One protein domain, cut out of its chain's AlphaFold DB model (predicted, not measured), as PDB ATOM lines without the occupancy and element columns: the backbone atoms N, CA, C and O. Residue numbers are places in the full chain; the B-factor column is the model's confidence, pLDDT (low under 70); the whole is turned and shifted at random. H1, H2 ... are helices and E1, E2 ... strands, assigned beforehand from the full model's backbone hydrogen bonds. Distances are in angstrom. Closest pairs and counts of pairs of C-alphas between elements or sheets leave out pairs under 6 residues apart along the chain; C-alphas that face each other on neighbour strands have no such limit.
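AT A GLANCE: This is residues 126 to 273 of the 286 residues of an uncharacterized protein of Virgibacillus massiliensis (UniProt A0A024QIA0). Two strongly twisted sheets stand face to face with their strands crossed, a sandwich, and a helical hairpin of H1 and H2, opening as a narrow V, packs on the E2 and E1 end of the larger sheet. The tip of that hairpin, residues 244 to 249, sticks out free, and the chain changes from one sheet to the other four times. The printed part has 148 residues, with nine named strands followed by two named helices; the sheets, E2 E1 E5 E6 E9 and E3 E4 E8 E7, are antiparallel, and the class is mixed, helices and strands. It is compact, with a radius of gyration of the C-alphas of 15.3 A, and spans 43 by 37 by 31 A.

IN THESE COORDINATES: E1, residues 130 to 135, begins at C-alpha 130 at (133.186, 82.837, 122.917). E2, residues 141 to 145, runs on into E3, residues 147 to 152, across one residue at 74 degrees. E4 is residues 158 to 163, E5 181 to 186, E6 191 to 196, E7 200 to 204, E8 207 to 211, and E9 214 to 219, 17.3 A long. H1, residues 227 to 241, is 21.2 A long and begins at C-alpha 227 at (142.976, 83.238, 123.544). H2, residues 250 to 273, is 35.0 A long and ends at C-alpha 273 at (144.439, 98.281, 141.219).

HOW THE PARTS SIT: In the larger sheet, N 134 of E1 and O 143 of E2 are 2.9 A apart, N 133 of E1 and O 183 of E5 2.8 A, N 184 of E5 and O 193 of E6 2.8 A, and N 194 of E6 and O 216 of E9 2.9 A, each within hydrogen-bond range. In the other sheet such pairs are N 149 of E3 and O 161 of E4, 2.9 A, N 162 of E4 and O 208 of E8, 2.8 A, and N 202 of E7 and O 209 of E8, 2.9 A. The sheets form the sandwich with strands at 72 degrees and facing parts 10.9 A centre to centre. H1 and H2 are on the larger sheet, two layers, helices on one face of a sheet. H2 lies over E2 at a height over the sheet of 7.9 A; their closest C-alphas, of Glu 141 and Ile 265, are 5.8 A apart. The closest C-alphas of E1 and H1, of Gly 130 and Gln 234, are 5.8 A apart. H1, with residues 237 to 240 alone, touches H2; the closest C-alphas, of Ile 240 and Lys 253, are 6.6 A apart, at a shallow tilt of 22 degrees, opposite ways. In both helices every O i to N i+4 pair is within hydrogen-bond range.

THE WHOLE: The C-alphas farthest apart, of Asp 154 and Arg 273, are 44.8 A apart. The printed part has no cut. The link from E4 to E5, residues 164 to 180, is long. The mean pLDDT of the printed part is 84.2, and residues 170, 199 and 239 to 245 are under 70.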
ATOM      1  N   HIS A 126     123.884  84.881 115.213       86.38
ATOM      2  CA  HIS A 126     124.021  84.467 116.601       86.38
ATOM      3  C   HIS A 126     125.463  84.027 116.866       86.38
ATOM      4  O   HIS A 126     125.961  83.096 116.226       86.38
ATOM      5  N   MET A 127     126.133  84.675 117.819       87.69
ATOM      6  CA  MET A 127     127.473  84.293 118.261       87.69
ATOM      7  C   MET A 127     127.417  83.814 119.707       87.69
ATOM      8  O   MET A 127     127.109  84.577 120.613       87.69
ATOM      9  N   GLN A 128     127.735  82.533 119.894       90.62
ATOM     10  CA  GLN A 128     127.638  81.819 121.177       90.62
ATOM     11  C   GLN A 128     128.930  81.073 121.560       90.62
ATOM     12  O   GLN A 128     129.023  80.471 122.634       90.62
ATOM     13  N   LYS A 129     129.923  81.060 120.657       89.25
ATOM     14  CA  LYS A 129     131.215  80.373 120.812       89.25
ATOM     15  C   LYS A 129     132.298  81.380 121.181       89.25
ATOM     16  O   LYS A 129     133.091  81.796 120.340       89.25
ATOM     17  N   GLY A 130     132.318  81.775 122.443       92.62
ATOM     18  CA  GLY A 130     133.186  82.837 122.917       92.62
ATOM     19  C   GLY A 130     132.841  83.272 124.329       92.62
ATOM     20  O   GLY A 130     132.088  82.611 125.041       92.62
ATOM     21  N   LEU A 131     133.402  84.409 124.718       95.12
ATOM     22  CA  LEU A 131     133.060  85.090 125.959       95.12
ATOM     23  C   LEU A 131     132.977  86.586 125.686       95.12
ATOM     24  O   LEU A 131     133.822  87.146 124.986       95.12
ATOM     25  N   GLY A 132     131.964  87.217 126.257       96.06
ATOM     26  CA  GLY A 132     131.769  88.650 126.253       96.06
ATOM     27  C   GLY A 132     132.225  89.299 127.553       96.06
ATOM     28  O   GLY A 132     132.054  88.730 128.631       96.06
ATOM     29  N   LEU A 133     132.779  90.504 127.458       94.75
ATOM     30  CA  LEU A 133     133.168  91.360 128.574       94.75
ATOM     31  C   LEU A 133     132.552  92.743 128.394       94.75
ATOM     32  O   LEU A 133     132.499  93.266 127.284       94.75
ATOM     33  N   VAL A 134     132.139  93.358 129.494       93.56
ATOM     34  CA  VAL A 134     131.691  94.751 129.519       93.56
ATOM     35  C   VAL A 134     132.742  95.574 130.239       93.56
ATOM     36  O   VAL A 134     133.176  95.199 131.332       93.56
ATOM     37  N   GLN A 135     133.144  96.684 129.628       91.50
ATOM     38  CA  GLN A 135     134.099  97.634 130.181       91.50
ATOM     39  C   GLN A 135     133.450  98.991 130.435       91.50
ATOM     40  O   GLN A 135     132.625  99.454 129.647       91.50
ATOM     41  N   ASN A 136     133.836  99.640 131.532       87.69
ATOM     42  CA  ASN A 136     133.480 101.031 131.801       87.69
ATOM     43  C   ASN A 136     134.446 102.004 131.107       87.69
ATOM     44  O   ASN A 136     135.391 101.615 130.423       87.69
ATOM     45  N   GLN A 137     134.213 103.299 131.315       84.88
ATOM     46  CA  GLN A 137     135.032 104.373 130.745       84.88
ATOM     47  C   GLN A 137     136.503 104.322 131.194       84.88
ATOM     48  O   GLN A 137     137.375 104.804 130.475       84.88
ATOM     49  N   THR A 138     136.796 103.723 132.355       83.06
ATOM     50  CA  THR A 138     138.163 103.522 132.866       83.06
ATOM     51  C   THR A 138     138.794 102.217 132.366       83.06
ATOM     52  O   THR A 138     139.901 101.877 132.775       83.06
ATOM     53  N   LYS A 139     138.136 101.509 131.434       83.00
ATOM     54  CA  LYS A 139     138.532 100.197 130.888       83.00
ATOM     55  C   LYS A 139     138.562  99.074 131.925       83.00
ATOM     56  O   LYS A 139     139.123  98.009 131.662       83.00
ATOM     57  N   GLU A 140     137.953  99.280 133.088       85.94
ATOM     58  CA  GLU A 140     137.747  98.208 134.049       85.94
ATOM     59  C   GLU A 140     136.665  97.267 133.532       85.94
ATOM     60  O   GLU A 140     135.625  97.696 133.030       85.94
ATOM     61  N   GLU A 141     136.904  95.971 133.688       89.88
ATOM     62  CA  GLU A 141     135.922  94.943 133.376       89.88
ATOM     63  C   GLU A 141     134.923  94.844 134.526       89.88
ATOM     64  O   GLU A 141     135.305  94.665 135.681       89.88
ATOM     65  N   ILE A 142     133.641  94.986 134.204       90.19
ATOM     66  CA  ILE A 142     132.561  95.166 135.189       90.19
ATOM     67  C   ILE A 142     131.451  94.118 135.054       90.19
ATOM     68  O   ILE A 142     130.676  93.910 135.992       90.19
ATOM     69  N   ALA A 143     131.383  93.443 133.907       92.44
ATOM     70  CA  ALA A 143     130.447  92.359 133.643       92.44
ATOM     71  C   ALA A 143     131.003  91.390 132.592       92.44
ATOM     72  O   ALA A 143     131.907  91.739 131.830       92.44
ATOM     73  N   THR A 144     130.424  90.194 132.521       94.62
ATOM     74  CA  THR A 144     130.593  89.268 131.392       94.62
ATOM     75  C   THR A 144     129.255  89.051 130.696       94.62
ATOM     76  O   THR A 144     128.216  89.304 131.295       94.62
ATOM     77  N   PHE A 145     129.260  88.567 129.458       94.06
ATOM     78  CA  PHE A 145     128.067  88.091 128.753       94.06
ATOM     79  C   PHE A 145     128.425  86.878 127.901       94.06
ATOM     80  O   PHE A 145     129.598  86.666 127.588       94.06
ATOM     81  N   GLU A 146     127.449  86.046 127.556       92.31
ATOM     82  CA  GLU A 146     127.754  84.727 126.989       92.31
ATOM     83  C   GLU A 146     127.452  84.626 125.501       92.31
ATOM     84  O   GLU A 146     128.116  83.851 124.809       92.31
ATOM     85  N   ASP A 147     126.481  85.395 125.017       91.62
ATOM     86  CA  ASP A 147     126.015  85.330 123.639       91.62
ATOM     87  C   ASP A 147     125.656  86.725 123.135       91.62
ATOM     88  O   ASP A 147     125.286  87.607 123.917       91.62
ATOM     89  N   LEU A 148     125.730  86.913 121.819       91.75
ATOM     90  CA  LEU A 148     125.176  88.094 121.174       91.75
ATOM     91  C   LEU A 148     124.400  87.737 119.912       91.75
ATOM     92  O   LEU A 148     124.773  86.823 119.169       91.75
ATOM     93  N   PHE A 149     123.331  88.482 119.671       90.81
ATOM     94  CA  PHE A 149     122.487  88.353 118.495       90.81
ATOM     95  C   PHE A 149     122.506  89.663 117.717       90.81
ATOM     96  O   PHE A 149     122.119  90.699 118.247       90.81
ATOM     97  N   LEU A 150     122.984  89.625 116.474       86.75
ATOM     98  CA  LEU A 150     122.935  90.757 115.554       86.75
ATOM     99  C   LEU A 150     121.809  90.551 114.553       86.75
ATOM    100  O   LEU A 150     121.731  89.502 113.909       86.75
ATOM    101  N   SER A 151     120.980  91.568 114.376       85.88
ATOM    102  CA  SER A 151     119.914  91.584 113.377       85.88
ATOM    103  C   SER A 151     119.678  93.001 112.862       85.88
ATOM    104  O   SER A 151     120.269  93.961 113.355       85.88
ATOM    105  N   LEU A 152     118.814  93.132 111.858       81.31
ATOM    106  CA  LEU A 152     118.221  94.412 111.485       81.31
ATOM    107  C   LEU A 152     116.792  94.468 112.031       81.31
ATOM    108  O   LEU A 152     116.096  93.451 112.062       81.31
ATOM    109  N   GLU A 153     116.374  95.638 112.490       78.56
ATOM    110  CA  GLU A 153     114.977  95.957 112.767       78.56
ATOM    111  C   GLU A 153     114.163  96.040 111.461       78.56
ATOM    112  O   GLU A 153     114.718  96.154 110.366       78.56
ATOM    113  N   ASP A 154     112.830  96.051 111.567       73.19
ATOM    114  CA  ASP A 154     111.923  96.176 110.410       73.19
ATOM    115  C   ASP A 154     112.153  97.468 109.597       73.19
ATOM    116  O   ASP A 154     111.838  97.535 108.409       73.19
ATOM    117  N   ASN A 155     112.699  98.504 110.239       72.75
ATOM    118  CA  ASN A 155     113.064  99.787 109.633       72.75
ATOM    119  C   ASN A 155     114.477  99.776 108.995       72.75
ATOM    120  O   ASN A 155     114.905 100.805 108.478       72.75
ATOM    121  N   GLY A 156     115.196  98.646 109.040       70.06
ATOM    122  CA  GLY A 156     116.555  98.481 108.515       70.06
ATOM    123  C   GLY A 156     117.682  98.898 109.467       70.06
ATOM    124  O   GLY A 156     118.849  98.730 109.114       70.06
ATOM    125  N   HIS A 157     117.378  99.409 110.664       77.81
ATOM    126  CA  HIS A 157     118.401  99.803 111.633       77.81
ATOM    127  C   HIS A 157     119.046  98.578 112.295       77.81
ATOM    128  O   HIS A 157     118.354  97.619 112.641       77.81
ATOM    129  N   PRO A 158     120.373  98.578 112.494       81.38
ATOM    130  CA  PRO A 158     121.044  97.466 113.138       81.38
ATOM    131  C   PRO A 158     120.737  97.409 114.632       81.38
ATOM    132  O   PRO A 158     120.808  98.411 115.349       81.38
ATOM    133  N   LYS A 159     120.475  96.192 115.100       87.69
ATOM    134  CA  LYS A 159     120.206  95.863 116.495       87.69
ATOM    135  C   LYS A 159     121.175  94.795 116.981       87.69
ATOM    136  O   LYS A 159     121.489  93.848 116.254       87.69
ATOM    137  N   VAL A 160     121.639  94.946 118.216       89.81
ATOM    138  CA  VAL A 160     122.411  93.931 118.929       89.81
ATOM    139  C   VAL A 160     121.738  93.608 120.254       89.81
ATOM    140  O   VAL A 160     121.362  94.500 121.006       89.81
ATOM    141  N   GLU A 161     121.601  92.323 120.550       93.00
ATOM    142  CA  GLU A 161     121.174  91.833 121.856       93.00
ATOM    143  C   GLU A 161     122.353  91.127 122.522       93.00
ATOM    144  O   GLU A 161     122.871  90.143 121.991       93.00
ATOM    145  N   PHE A 162     122.784  91.620 123.679       93.44
ATOM    146  CA  PHE A 162     123.768  90.978 124.544       93.44
ATOM    147  C   PHE A 162     123.036  90.137 125.582       93.44
ATOM    148  O   PHE A 162     122.277  90.669 126.389       93.44
ATOM    149  N   ASN A 163     123.277  88.830 125.583       92.00
ATOM    150  CA  ASN A 163     122.509  87.883 126.382       92.00
ATOM    151  C   ASN A 163     123.329  87.286 127.527       92.00
ATOM    152  O   ASN A 163     124.547  87.095 127.428       92.00
ATOM    153  N   HIS A 164     122.622  86.944 128.606       90.44
ATOM    154  CA  HIS A 164     123.186  86.308 129.799       90.44
ATOM    155  C   HIS A 164     124.305  87.133 130.455       90.44
ATOM    156  O   HIS A 164     125.356  86.615 130.831       90.44
ATOM    157  N   ILE A 165     124.079  88.438 130.589       91.69
ATOM    158  CA  ILE A 165     124.982  89.364 131.260       91.69
ATOM    159  C   ILE A 165     125.053  89.022 132.754       91.69
ATOM    160  O   ILE A 165     124.042  88.960 133.458       91.69
ATOM    161  N   ILE A 166     126.272  88.837 133.257       90.50
ATOM    162  CA  ILE A 166     126.569  88.559 134.660       90.50
ATOM    163  C   ILE A 166     127.389  89.716 135.224       90.50
ATOM    164  O   ILE A 166     128.501  89.990 134.776       90.50
ATOM    165  N   THR A 167     126.845  90.378 136.246       87.62
ATOM    166  CA  THR A 167     127.490  91.484 136.969       87.62
ATOM    167  C   THR A 167     127.758  91.104 138.423       87.62
ATOM    168  O   THR A 167     127.129  90.196 138.976       87.62
ATOM    169  N   LEU A 168     128.654  91.849 139.080       78.12
ATOM    170  CA  LEU A 168     128.862  91.747 140.532       78.12
ATOM    171  C   LEU A 168     127.616  92.163 141.332       78.12
ATOM    172  O   LEU A 168     127.312  91.562 142.359       78.12
ATOM    173  N   ASN A 169     126.888  93.173 140.848       71.00
ATOM    174  CA  ASN A 169     125.800  93.828 141.583       71.00
ATOM    175  C   ASN A 169     124.407  93.243 141.282       71.00
ATOM    176  O   ASN A 169     123.410  93.716 141.818       71.00
ATOM    177  N   GLY A 170     124.317  92.219 140.428       69.00
ATOM    178  CA  GLY A 170     123.096  91.461 140.147       69.00
ATOM    179  C   GLY A 170     122.100  92.128 139.192       69.00
ATOM    180  O   GLY A 170     121.479  91.409 138.420       69.00
ATOM    181  N   SER A 171     121.971  93.459 139.201       81.75
ATOM    182  CA  SER A 171     121.207  94.209 138.188       81.75
ATOM    183  C   SER A 171     122.111  94.639 137.027       81.75
ATOM    184  O   SER A 171     123.313  94.856 137.223       81.75
ATOM    185  N   ILE A 172     121.529  94.759 135.832       88.12
ATOM    186  CA  ILE A 172     122.161  95.299 134.619       88.12
ATOM    187  C   ILE A 172     121.542  96.629 134.172       88.12
ATOM    188  O   ILE A 172     122.017  97.213 133.210       88.12
ATOM    189  N   GLU A 173     120.519  97.141 134.866       86.31
ATOM    190  CA  GLU A 173     119.832  98.389 134.484       86.31
ATOM    191  C   GLU A 173     120.787  99.587 134.428       86.31
ATOM    192  O   GLU A 173     120.615 100.495 133.628       86.31
ATOM    193  N   TRP A 174     121.844  99.579 135.242       84.12
ATOM    194  CA  TRP A 174     122.872 100.619 135.233       84.12
ATOM    195  C   TRP A 174     123.753 100.604 133.970       84.12
ATOM    196  O   TRP A 174     124.484 101.567 133.754       84.12
ATOM    197  N   LEU A 175     123.695  99.546 133.148       85.94
ATOM    198  CA  LEU A 175     124.328  99.492 131.823       85.94
ATOM    199  C   LEU A 175     123.516 100.235 130.754       85.94
ATOM    200  O   LEU A 175     124.054 100.542 129.693       85.94
ATOM    201  N   VAL A 176     122.248 100.550 131.028       84.44
ATOM    202  CA  VAL A 176     121.391 101.312 130.115       84.44
ATOM    203  C   VAL A 176     121.893 102.755 130.035       84.44
ATOM    204  O   VAL A 176     122.236 103.365 131.050       84.44
ATOM    205  N   ASN A 177     121.943 103.308 128.822       71.81
ATOM    206  CA  ASN A 177     122.271 104.713 128.527       71.81
ATOM    207  C   ASN A 177     123.604 105.207 129.113       71.81
ATOM    208  O   ASN A 177     123.782 106.391 129.406       71.81
ATOM    209  N   SER A 178     124.548 104.296 129.313       70.56
ATOM    210  CA  SER A 178     125.863 104.581 129.873       70.56
ATOM    211  C   SER A 178     126.949 104.196 128.874       70.56
ATOM    212  O   SER A 178     126.808 103.242 128.110       70.56
ATOM    213  N   ASN A 179     128.044 104.961 128.861       80.06
ATOM    214  CA  ASN A 179     129.141 104.747 127.912       80.06
ATOM    215  C   ASN A 179     130.002 103.559 128.354       80.06
ATOM    216  O   ASN A 179     131.077 103.736 128.933       80.06
ATOM    217  N   HIS A 180     129.497 102.363 128.096       89.19
ATOM    218  CA  HIS A 180     130.208 101.107 128.251       89.19
ATOM    219  C   HIS A 180     130.686 100.601 126.891       89.19
ATOM    220  O   HIS A 180     130.092 100.903 125.857       89.19
ATOM    221  N   SER A 181     131.748  99.806 126.905       91.56
ATOM    222  CA  SER A 181     132.210  99.053 125.742       91.56
ATOM    223  C   SER A 181     131.869  97.585 125.942       91.56
ATOM    224  O   SER A 181     132.180  97.018 126.990       91.56
ATOM    225  N   PHE A 182     131.255  96.956 124.945       93.88
ATOM    226  CA  PHE A 182     130.955  95.523 124.972       93.88
ATOM    227  C   PHE A 182     131.920  94.815 124.036       93.88
ATOM    228  O   PHE A 182     131.940  95.091 122.840       93.88
ATOM    229  N   ILE A 183     132.736  93.919 124.578       94.44
ATOM    230  CA  ILE A 183     133.785  93.224 123.841       94.44
ATOM    231  C   ILE A 183     133.438  91.746 123.758       94.44
ATOM    232  O   ILE A 183     133.279  91.110 124.795       94.44
ATOM    233  N   PHE A 184     133.366  91.175 122.560       95.00
ATOM    234  CA  PHE A 184     133.141  89.746 122.360       95.00
ATOM    235  C   PHE A 184     134.339  89.079 121.692       95.00
ATOM    236  O   PHE A 184     134.771  89.489 120.617       95.00
ATOM    237  N   PHE A 185     134.855  88.024 122.320       94.06
ATOM    238  CA  PHE A 185     135.945  87.206 121.794       94.06
ATOM    239  C   PHE A 185     135.362  85.972 121.087       94.06
ATOM    240  O   PHE A 185     135.081  84.963 121.737       94.06
ATOM    241  N   ASP A 186     135.176  86.044 119.766       90.19
ATOM    242  CA  ASP A 186     134.619  84.968 118.939       90.19
ATOM    243  C   ASP A 186     135.706  83.952 118.545       90.19
ATOM    244  O   ASP A 186     136.587  84.216 117.717       90.19
ATOM    245  N   LEU A 187     135.620  82.755 119.127       87.25
ATOM    246  CA  LEU A 187     136.529  81.640 118.853       87.25
ATOM    247  C   LEU A 187     136.244  80.948 117.515       87.25
ATOM    248  O   LEU A 187     137.144  80.339 116.942       87.25
ATOM    249  N   GLU A 188     135.004  80.993 117.030       84.69
ATOM    250  CA  GLU A 188     134.609  80.375 115.763       84.69
ATOM    251  C   GLU A 188     135.121  81.189 114.578       84.69
ATOM    252  O   GLU A 188     135.655  80.628 113.620       84.69
ATOM    253  N   ARG A 189     135.009  82.517 114.667       79.69
ATOM    254  CA  ARG A 189     135.451  83.442 113.613       79.69
ATOM    255  C   ARG A 189     136.892  83.924 113.795       79.69
ATOM    256  O   ARG A 189     137.416  84.564 112.885       79.69
ATOM    257  N   ASN A 190     137.537  83.592 114.921       79.38
ATOM    258  CA  ASN A 190     138.860  84.081 115.341       79.38
ATOM    259  C   ASN A 190     138.940  85.613 115.321       79.38
ATOM    260  O   ASN A 190     139.862  86.207 114.749       79.38
ATOM    261  N   GLN A 191     137.934  86.258 115.911       83.69
ATOM    262  CA  GLN A 191     137.773  87.710 115.896       83.69
ATOM    263  C   GLN A 191     137.405  88.252 117.270       83.69
ATOM    264  O   GLN A 191     136.768  87.577 118.072       83.69
ATOM    265  N   LEU A 192     137.801  89.493 117.513       87.25
ATOM    266  CA  LEU A 192     137.350  90.302 118.628       87.25
ATOM    267  C   LEU A 192     136.439  91.396 118.082       87.25
ATOM    268  O   LEU A 192     136.788  92.066 117.110       87.25
ATOM    269  N   LEU A 193     135.283  91.565 118.714       88.88
ATOM    270  CA  LEU A 193     134.325  92.621 118.412       88.88
ATOM    271  C   LEU A 193     134.241  93.576 119.573       88.88
ATOM    272  O   LEU A 193     134.071  93.121 120.695       88.88
ATOM    273  N   THR A 194     134.279  94.871 119.296       90.12
ATOM    274  CA  THR A 194     134.042  95.901 120.303       90.12
ATOM    275  C   THR A 194     132.884  96.768 119.852       90.12
ATOM    276  O   THR A 194     132.966  97.433 118.822       90.12
ATOM    277  N   PHE A 195     131.816  96.770 120.636       90.25
ATOM    278  CA  PHE A 195     130.624  97.574 120.436       90.25
ATOM    279  C   PHE A 195     130.664  98.793 121.365       90.25
ATOM    280  O   PHE A 195     130.925  98.649 122.560       90.25
ATOM    281  N   ASN A 196     130.413  99.976 120.807       87.56
ATOM    282  CA  ASN A 196     130.468 101.276 121.482       87.56
ATOM    283  C   ASN A 196     129.380 102.221 120.952       87.56
ATOM    284  O   ASN A 196     128.790 101.958 119.903       87.56
ATOM    285  N   ASN A 197     129.245 103.396 121.580       75.56
ATOM    286  CA  ASN A 197     128.395 104.509 121.131       75.56
ATOM    287  C   ASN A 197     126.928 104.099 120.972       75.56
ATOM    288  O   ASN A 197     126.365 104.184 119.887       75.56
ATOM    289  N   PHE A 198     126.342 103.614 122.060       82.12
ATOM    290  CA  PHE A 198     124.946 103.200 122.121       82.12
ATOM    291  C   PHE A 198     124.041 104.421 122.251       82.12
ATOM    292  O   PHE A 198     124.301 105.277 123.099       82.12
ATOM    293  N   HIS A 199     123.000 104.502 121.424       66.38
ATOM    294  CA  HIS A 199     122.039 105.601 121.490       66.38
ATOM    295  C   HIS A 199     120.807 105.232 122.305       66.38
ATOM    296  O   HIS A 199     120.476 105.963 123.237       66.38
ATOM    297  N   ASP A 200     120.211 104.076 122.013       72.75
ATOM    298  CA  ASP A 200     119.075 103.539 122.751       72.75
ATOM    299  C   ASP A 200     119.401 102.133 123.240       72.75
ATOM    300  O   ASP A 200     119.956 101.304 122.515       72.75
ATOM    301  N   SER A 201     119.077 101.870 124.503       80.69
ATOM    302  CA  SER A 201     119.287 100.561 125.107       80.69
ATOM    303  C   SER A 201     118.137 100.198 126.033       80.69
ATOM    304  O   SER A 201     117.590 101.054 126.729       80.69
ATOM    305  N   ASN A 202     117.773  98.923 126.039       84.75
ATOM    306  CA  ASN A 202     116.730  98.385 126.896       84.75
ATOM    307  C   ASN A 202     117.239  97.122 127.586       84.75
ATOM    308  O   ASN A 202     117.776  96.225 126.938       84.75
ATOM    309  N   ALA A 203     117.077  97.059 128.903       85.62
ATOM    310  CA  ALA A 203     117.502  95.922 129.702       85.62
ATOM    311  C   ALA A 203     116.286  95.120 130.170       85.62
ATOM    312  O   ALA A 203     115.342  95.686 130.720       85.62
ATOM    313  N   ASP A 204     116.349  93.800 130.020       83.00
ATOM    314  CA  ASP A 204     115.401  92.869 130.634       83.00
ATOM    315  C   ASP A 204     116.159  91.715 131.292       83.00
ATOM    316  O   ASP A 204     116.927  91.007 130.643       83.00
ATOM    317  N   ASN A 205     115.929  91.509 132.590       80.19
ATOM    318  CA  ASN A 205     116.589  90.499 133.419       80.19
ATOM    319  C   ASN A 205     118.129  90.533 133.328       80.19
ATOM    320  O   ASN A 205     118.785  91.232 134.097       80.19
ATOM    321  N   SER A 206     118.695  89.740 132.417       84.06
ATOM    322  CA  SER A 206     120.130  89.589 132.155       84.06
ATOM    323  C   SER A 206     120.512  89.926 130.714       84.06
ATOM    324  O   SER A 206     121.621  89.614 130.299       84.06
ATOM    325  N   ASN A 207     119.611  90.505 129.931       90.50
ATOM    326  CA  ASN A 207     119.833  90.793 128.523       90.50
ATOM    327  C   ASN A 207     119.771  92.301 128.289       90.50
ATOM    328  O   ASN A 207     118.971  92.999 128.914       90.50
ATOM    329  N   LEU A 208     120.623  92.794 127.397       91.69
ATOM    330  CA  LEU A 208     120.649  94.188 126.982       91.69
ATOM    331  C   LEU A 208     120.495  94.258 125.469       91.69
ATOM    332  O   LEU A 208     121.349  93.777 124.728       91.69
ATOM    333  N   GLU A 209     119.419  94.881 125.028       91.94
ATOM    334  CA  GLU A 209     119.188  95.225 123.635       91.94
ATOM    335  C   GLU A 209     119.697  96.637 123.369       91.94
ATOM    336  O   GLU A 209     119.509  97.531 124.196       91.94
ATOM    337  N   VAL A 210     120.352  96.830 122.227       89.50
ATOM    338  CA  VAL A 210     120.926  98.109 121.822       89.50
ATOM    339  C   VAL A 210     120.753  98.338 120.324       89.50
ATOM    340  O   VAL A 210     120.976  97.433 119.515       89.50
ATOM    341  N   THR A 211     120.435  99.574 119.953       86.56
ATOM    342  CA  THR A 211     120.384 100.047 118.564       86.56
ATOM    343  C   THR A 211     121.415 101.150 118.314       86.56
ATOM    344  O   THR A 211     122.030 101.692 119.240       86.56
ATOM    345  N   ASP A 212     121.647 101.452 117.032       78.19
ATOM    346  CA  ASP A 212     122.482 102.572 116.571       78.19
ATOM    347  C   ASP A 212     123.903 102.602 117.162       78.19
ATOM    348  O   ASP A 212     124.483 103.650 117.445       78.19
ATOM    349  N   PHE A 213     124.503 101.425 117.290       83.75
ATOM    350  CA  PHE A 213     125.851 101.249 117.808       83.75
ATOM    351  C   PHE A 213     126.936 101.462 116.739       83.75
ATOM    352  O   PHE A 213     126.699 101.556 115.531       83.75
ATOM    353  N   SER A 214     128.180 101.516 117.206       80.81
ATOM    354  CA  SER A 214     129.386 101.352 116.396       80.81
ATOM    355  C   SER A 214     130.071 100.048 116.779       80.81
ATOM    356  O   SER A 214     130.132  99.715 117.961       80.81
ATOM    357  N   VAL A 215     130.584  99.316 115.791       84.44
ATOM    358  CA  VAL A 215     131.326  98.073 116.013       84.44
ATOM    359  C   VAL A 215     132.696  98.161 115.355       84.44
ATOM    360  O   VAL A 215     132.816  98.571 114.202       84.44
ATOM    361  N   THR A 216     133.736  97.779 116.090       80.94
ATOM    362  CA  THR A 216     135.094  97.604 115.566       80.94
ATOM    363  C   THR A 216     135.511  96.147 115.678       80.94
ATOM    364  O   THR A 216     135.119  95.456 116.619       80.94
ATOM    365  N   ARG A 217     136.342  95.695 114.738       72.88
ATOM    366  CA  ARG A 217     136.831  94.320 114.663       72.88
ATOM    367  C   ARG A 217     138.346  94.286 114.754       72.88
ATOM    368  O   ARG A 217     139.032  95.060 114.092       72.88
ATOM    369  N   GLU A 218     138.851  93.309 115.489       79.31
ATOM    370  CA  GLU A 218     140.275  93.003 115.552       79.31
ATOM    371  C   GLU A 218     140.501  91.494 115.352       79.31
ATOM    372  O   GLU A 218     139.654  90.678 115.734       79.31
ATOM    373  N   PRO A 219     141.619  91.070 114.735       78.94
ATOM    374  CA  PRO A 219     141.983  89.659 114.695       78.94
ATOM    375  C   PRO A 219     142.146  89.088 116.111       78.94
ATOM    376  O   PRO A 219     142.859  89.658 116.935       78.94
ATOM    377  N   PHE A 220     141.572  87.910 116.367       84.75
ATOM    378  CA  PHE A 220     141.758  87.157 117.613       84.75
ATOM    379  C   PHE A 220     142.422  85.796 117.335       84.75
ATOM    380  O   PHE A 220     141.792  84.741 117.442       84.75
ATOM    381  N   PRO A 221     143.700  85.801 116.915       82.81
ATOM    382  CA  PRO A 221     144.441  84.583 116.609       82.81
ATOM    383  C   PRO A 221     144.775  83.772 117.868       82.81
ATOM    384  O   PRO A 221     144.762  84.277 118.990       82.81
ATOM    385  N   GLN A 222     145.178  82.513 117.681       87.50
ATOM    386  CA  GLN A 222     145.509  81.595 118.782       87.50
ATOM    387  C   GLN A 222     146.662  82.068 119.686       87.50
ATOM    388  O   GLN A 222     146.776  81.626 120.827       87.50
ATOM    389  N   ASN A 223     147.522  82.958 119.183       88.25
ATOM    390  CA  ASN A 223     148.615  83.571 119.939       88.25
ATOM    391  C   ASN A 223     148.199  84.855 120.682       88.25
ATOM    392  O   ASN A 223     149.040  85.459 121.349       88.25
ATOM    393  N   HIS A 224     146.937  85.284 120.589       92.31
ATOM    394  CA  HIS A 224     146.430  86.415 121.354       92.31
ATOM    395  C   HIS A 224     146.524  86.120 122.860       92.31
ATOM    396  O   HIS A 224     146.216  85.016 123.312       92.31
ATOM    397  N   ASN A 225     146.911  87.117 123.660       89.81
ATOM    398  CA  ASN A 225     147.186  86.955 125.096       89.81
ATOM    399  C   ASN A 225     146.004  86.363 125.894       89.81
ATOM    400  O   ASN A 225     146.208  85.636 126.863       89.81
ATOM    401  N   ARG A 226     144.770  86.645 125.464       90.31
ATOM    402  CA  ARG A 226     143.528  86.125 126.056       90.31
ATOM    403  C   ARG A 226     143.019  84.823 125.431       90.31
ATOM    404  O   ARG A 226     142.124  84.221 126.008       90.31
ATOM    405  N   TYR A 227     143.565  84.352 124.306       92.38
ATOM    406  CA  TYR A 227     142.976  83.238 123.544       92.38
ATOM    407  C   TYR A 227     142.768  81.979 124.381       92.38
ATOM    408  O   TYR A 227     141.662  81.445 124.461       92.38
ATOM    409  N   ARG A 228     143.831  81.534 125.057       94.38
ATOM    410  CA  ARG A 228     143.789  80.335 125.895       94.38
ATOM    411  C   ARG A 228     142.742  80.449 127.003       94.38
ATOM    412  O   ARG A 228     141.959  79.527 127.185       94.38
ATOM    413  N   PHE A 229     142.710  81.590 127.685       92.88
ATOM    414  CA  PHE A 229     141.746  81.853 128.745       92.88
ATOM    415  C   PHE A 229     140.301  81.795 128.226       92.88
ATOM    416  O   PHE A 229     139.478  81.085 128.792       92.88
ATOM    417  N   ILE A 230     139.997  82.477 127.115       94.25
ATOM    418  CA  ILE A 230     138.648  82.479 126.524       94.25
ATOM    419  C   ILE A 230     138.232  81.065 126.100       94.25
ATOM    420  O   ILE A 230     137.100  80.654 126.349       94.25
ATOM    421  N   LYS A 231     139.153  80.294 125.514       93.81
ATOM    422  CA  LYS A 231     138.903  78.899 125.140       93.81
ATOM    423  C   LYS A 231     138.536  78.035 126.350       93.81
ATOM    424  O   LYS A 231     137.533  77.330 126.299       93.81
ATOM    425  N   GLU A 232     139.297  78.137 127.437       92.25
ATOM    426  CA  GLU A 232     139.010  77.431 128.694       92.25
ATOM    427  C   GLU A 232     137.615  77.825 129.234       92.25
ATOM    428  O   GLU A 232     136.805  76.960 129.563       92.25
ATOM    429  N   GLN A 233     137.264  79.118 129.214       91.94
ATOM    430  CA  GLN A 233     135.945  79.592 129.662       91.94
ATOM    431  C   GLN A 233     134.769  79.123 128.781       91.94
ATOM    432  O   GLN A 233     133.666  78.918 129.303       91.94
ATOM    433  N   GLN A 234     134.980  78.938 127.473       90.88
ATOM    434  CA  GLN A 234     133.978  78.399 126.543       90.88
ATOM    435  C   GLN A 234     133.742  76.897 126.752       90.88
ATOM    436  O   GLN A 234     132.603  76.421 126.672       90.88
ATOM    437  N   GLU A 235     134.804  76.132 127.005       88.44
ATOM    438  CA  GLU A 235     134.707  74.701 127.308       88.44
ATOM    439  C   GLU A 235     133.891  74.485 128.591       88.44
ATOM    440  O   GLU A 235     132.967  73.668 128.610       88.44
ATOM    441  N   GLU A 236     134.129  75.303 129.619       84.44
ATOM    442  CA  GLU A 236     133.355  75.284 130.861       84.44
ATOM    443  C   GLU A 236     131.875  75.648 130.659       84.44
ATOM    444  O   GLU A 236     130.999  74.938 131.159       84.44
ATOM    445  N   LYS A 237     131.575  76.706 129.887       86.62
ATOM    446  CA  LYS A 237     130.195  77.081 129.513       86.62
ATOM    447  C   LYS A 237     129.460  75.893 128.886       86.62
ATOM    448  O   LYS A 237     128.344  75.562 129.285       86.62
ATOM    449  N   SER A 238     130.111  75.218 127.940       75.12
ATOM    450  CA  SER A 238     129.531  74.093 127.196       75.12
ATOM    451  C   SER A 238     129.219  72.894 128.101       75.12
ATOM    452  O   SER A 238     128.196  72.235 127.924       75.12
ATOM    453  N   MET A 239     130.056  72.632 129.111       69.44
ATOM    454  CA  MET A 239     129.817  71.568 130.095       69.44
ATOM    455  C   MET A 239     128.618  71.850 131.011       69.44
ATOM    456  O   MET A 239     127.974  70.911 131.484       69.44
ATOM    457  N   ILE A 240     128.324  73.125 131.282       68.50
ATOM    458  CA  ILE A 240     127.261  73.534 132.209       68.50
ATOM    459  C   ILE A 240     125.917  73.683 131.483       68.50
ATOM    460  O   ILE A 240     124.906  73.218 132.000       68.50
ATOM    461  N   LEU A 241     125.904  74.239 130.266       66.31
ATOM    462  CA  LEU A 241     124.687  74.379 129.450       66.31
ATOM    463  C   LEU A 241     124.207  73.062 128.818       66.31
ATOM    464  O   LEU A 241     123.049  72.959 128.427       66.31
ATOM    465  N   GLY A 242     125.054  72.030 128.743       58.44
ATOM    466  CA  GLY A 242     124.681  70.700 128.240       58.44
ATOM    467  C   GLY A 242     123.800  69.865 129.183       58.44
ATOM    468  O   GLY A 242     123.653  68.661 128.975       58.44
ATOM    469  N   LEU A 243     123.258  70.458 130.248       58.94
ATOM    470  CA  LEU A 243     122.472  69.769 131.269       58.94
ATOM    471  C   LEU A 243     120.980  70.022 131.071       58.94
ATOM    472  O   LEU A 243     120.557  71.150 130.846       58.94
ATOM    473  N   ASP A 244     120.185  68.958 131.196       62.38
ATOM    474  CA  ASP A 244     118.723  69.035 131.143       62.38
ATOM    475  C   ASP A 244     118.200  70.064 132.159       62.38
ATOM    476  O   ASP A 244     118.597  70.055 133.329       62.38
ATOM    477  N   LEU A 245     117.281  70.924 131.713       64.12
ATOM    478  CA  LEU A 245     116.617  71.931 132.541       64.12
ATOM    479  C   LEU A 245     115.946  71.310 133.775       64.12
ATOM    480  O   LEU A 245     115.889  71.955 134.821       64.12
ATOM    481  N   ASN A 246     115.516  70.048 133.680       72.31
ATOM    482  CA  ASN A 246     114.892  69.293 134.767       72.31
ATOM    483  C   ASN A 246     115.893  68.645 135.741       72.31
ATOM    484  O   ASN A 246     115.486  67.956 136.680       72.31
ATOM    485  N   ASN A 247     117.203  68.817 135.535       72.62
ATOM    486  CA  ASN A 247     118.207  68.238 136.414       72.62
ATOM    487  C   ASN A 247     118.178  68.930 137.795       72.62
ATOM    488  O   ASN A 247     118.357  70.148 137.867       72.62
ATOM    489  N   PRO A 248     118.049  68.187 138.912       73.44
ATOM    490  CA  PRO A 248     118.046  68.764 140.262       73.44
ATOM    491  C   PRO A 248     119.305  69.578 140.604       73.44
ATOM    492  O   PRO A 248     119.270  70.445 141.473       73.44
ATOM    493  N   LEU A 249     120.427  69.305 139.928       73.06
ATOM    494  CA  LEU A 249     121.709  69.990 140.110       73.06
ATOM    495  C   LEU A 249     121.891  71.194 139.176       73.06
ATOM    496  O   LEU A 249     122.948  71.822 139.192       73.06
ATOM    497  N   ASN A 250     120.900  71.522 138.346       74.94
ATOM    498  CA  ASN A 250     121.014  72.616 137.386       74.94
ATOM    499  C   ASN A 250     121.230  73.962 138.099       74.94
ATOM    500  O   ASN A 250     122.145  74.711 137.771       74.94
ATOM    501  N   HIS A 251     120.473  74.218 139.172       78.75
ATOM    502  CA  HIS A 251     120.614  75.453 139.945       78.75
ATOM    503  C   HIS A 251     121.999  75.598 140.595       78.75
ATOM    504  O   HIS A 251     122.611  76.660 140.509       78.75
ATOM    505  N   SER A 252     122.529  74.539 141.219       82.12
ATOM    506  CA  SER A 252     123.845  74.601 141.867       82.12
ATOM    507  C   SER A 252     124.977  74.794 140.858       82.12
ATOM    508  O   SER A 252     125.894  75.571 141.112       82.12
ATOM    509  N   LYS A 253     124.890  74.157 139.689       80.38
ATOM    510  CA  LYS A 253     125.869  74.334 138.610       80.38
ATOM    511  C   LYS A 253     125.777  75.701 137.943       80.38
ATOM    512  O   LYS A 253     126.808  76.279 137.611       80.38
ATOM    513  N   TYR A 254     124.576  76.257 137.809       80.94
ATOM    514  CA  TYR A 254     124.406  77.640 137.376       80.94
ATOM    515  C   TYR A 254     125.027  78.630 138.374       80.94
ATOM    516  O   TYR A 254     125.695  79.579 137.971       80.94
ATOM    517  N   LEU A 255     124.876  78.401 139.684       84.19
ATOM    518  CA  LEU A 255     125.552  79.217 140.699       84.19
ATOM    519  C   LEU A 255     127.078  79.089 140.615       84.19
ATOM    520  O   LEU A 255     127.775  80.095 140.731       84.19
ATOM    521  N   GLU A 256     127.604  77.884 140.384       85.81
ATOM    522  CA  GLU A 256     129.038  77.677 140.158       85.81
ATOM    523  C   GLU A 256     129.527  78.463 138.934       85.81
ATOM    524  O   GLU A 256     130.511  79.199 139.022       85.81
ATOM    525  N   PHE A 257     128.798  78.378 137.820       86.75
ATOM    526  CA  PHE A 257     129.065  79.148 136.609       86.75
ATOM    527  C   PHE A 257     129.078  80.656 136.871       86.75
ATOM    528  O   PHE A 257     130.054  81.339 136.560       86.75
ATOM    529  N   LYS A 258     128.027  81.170 137.519       87.12
ATOM    530  CA  LYS A 258     127.908  82.586 137.875       87.12
ATOM    531  C   LYS A 258     129.072  83.043 138.757       87.12
ATOM    532  O   LYS A 258     129.657  84.092 138.498       87.12
ATOM    533  N   ASN A 259     129.447  82.253 139.763       88.00
ATOM    534  CA  ASN A 259     130.567  82.570 140.654       88.00
ATOM    535  C   ASN A 259     131.901  82.622 139.904       88.00
ATOM    536  O   ASN A 259     132.724  83.494 140.171       88.00
ATOM    537  N   LYS A 260     132.113  81.737 138.928       87.50
ATOM    538  CA  LYS A 260     133.307  81.787 138.080       87.50
ATOM    539  C   LYS A 260     133.359  83.067 137.252       87.50
ATOM    540  O   LYS A 260     134.401  83.711 137.232       87.50
ATOM    541  N   ARG A 261     132.245  83.491 136.648       90.19
ATOM    542  CA  ARG A 261     132.169  84.775 135.924       90.19
ATOM    543  C   ARG A 261     132.425  85.976 136.832       90.19
ATOM    544  O   ARG A 261     133.209  86.852 136.486       90.19
ATOM    545  N   ILE A 262     131.874  85.959 138.043       89.56
ATOM    546  CA  ILE A 262     132.166  86.953 139.087       89.56
ATOM    547  C   ILE A 262     133.663  86.994 139.438       89.56
ATOM    548  O   ILE A 262     134.234  88.077 139.592       89.56
ATOM    549  N   ASN A 263     134.326  85.838 139.521       88.12
ATOM    550  CA  ASN A 263     135.762  85.770 139.796       88.12
ATOM    551  C   ASN A 263     136.609  86.359 138.664       88.12
ATOM    552  O   ASN A 263     137.629  86.978 138.952       88.12
ATOM    553  N   ILE A 264     136.195  86.213 137.399       87.62
ATOM    554  CA  ILE A 264     136.858  86.875 136.262       87.62
ATOM    555  C   ILE A 264     136.877  88.386 136.502       87.62
ATOM    556  O   ILE A 264     137.951  88.979 136.580       87.62
ATOM    557  N   ILE A 265     135.699  88.975 136.722       87.75
ATOM    558  CA  ILE A 265     135.524  90.416 136.957       87.75
ATOM    559  C   ILE A 265     136.381  90.879 138.149       87.75
ATOM    560  O   ILE A 265     137.086  91.885 138.082       87.75
ATOM    561  N   SER A 266     136.371  90.105 139.237       85.44
ATOM    562  CA  SER A 266     137.086  90.443 140.475       85.44
ATOM    563  C   SER A 266     138.610  90.394 140.300       85.44
ATOM    564  O   SER A 266     139.310  91.316 140.715       85.44
ATOM    565  N   ASN A 267     139.129  89.368 139.619       84.19
ATOM    566  CA  ASN A 267     140.559  89.227 139.337       84.19
ATOM    567  C   ASN A 267     141.089  90.366 138.457       84.19
ATOM    568  O   ASN A 267     142.212  90.833 138.664       84.19
ATOM    569  N   PHE A 268     140.297  90.823 137.482       77.94
ATOM    570  CA  PHE A 268     140.678  91.961 136.647       77.94
ATOM    571  C   PHE A 268     140.714  93.265 137.438       77.94
ATOM    572  O   PHE A 268     141.685  94.014 137.317       77.94
ATOM    573  N   LYS A 269     139.731  93.495 138.312       79.69
ATOM    574  CA  LYS A 269     139.719  94.656 139.210       79.69
ATOM    575  C   LYS A 269     140.948  94.697 140.124       79.69
ATOM    576  O   LYS A 269     141.593  95.735 140.256       79.69
ATOM    577  N   ASP A 270     141.319  93.560 140.708       79.31
ATOM    578  CA  ASP A 270     142.505  93.464 141.565       79.31
ATOM    579  C   ASP A 270     143.809  93.681 140.791       79.31
ATOM    580  O   ASP A 270     144.768  94.240 141.331       79.31
ATOM    581  N   LYS A 271     143.864  93.245 139.527       80.31
ATOM    582  CA  LYS A 271     145.019  93.469 138.656       80.31
ATOM    583  C   LYS A 271     145.183  94.951 138.311       80.31
ATOM    584  O   LYS A 271     146.285  95.464 138.486       80.31
ATOM    585  N   MET A 272     144.110  95.631 137.901       71.81
ATOM    586  CA  MET A 272     144.136  97.070 137.589       71.81
ATOM    587  C   MET A 272     144.598  97.886 138.795       71.81
ATOM    588  O   MET A 272     145.544  98.658 138.694       71.81
ATOM    589  N   ARG A 273     144.038  97.608 139.978       77.38
ATOM    590  CA  ARG A 273     144.439  98.281 141.219       77.38
ATOM    591  C   ARG A 273     145.925  98.095 141.547       77.38
ATOM    592  O   ARG A 273     146.561  99.000 142.075       77.38
TER     593      ARG A 273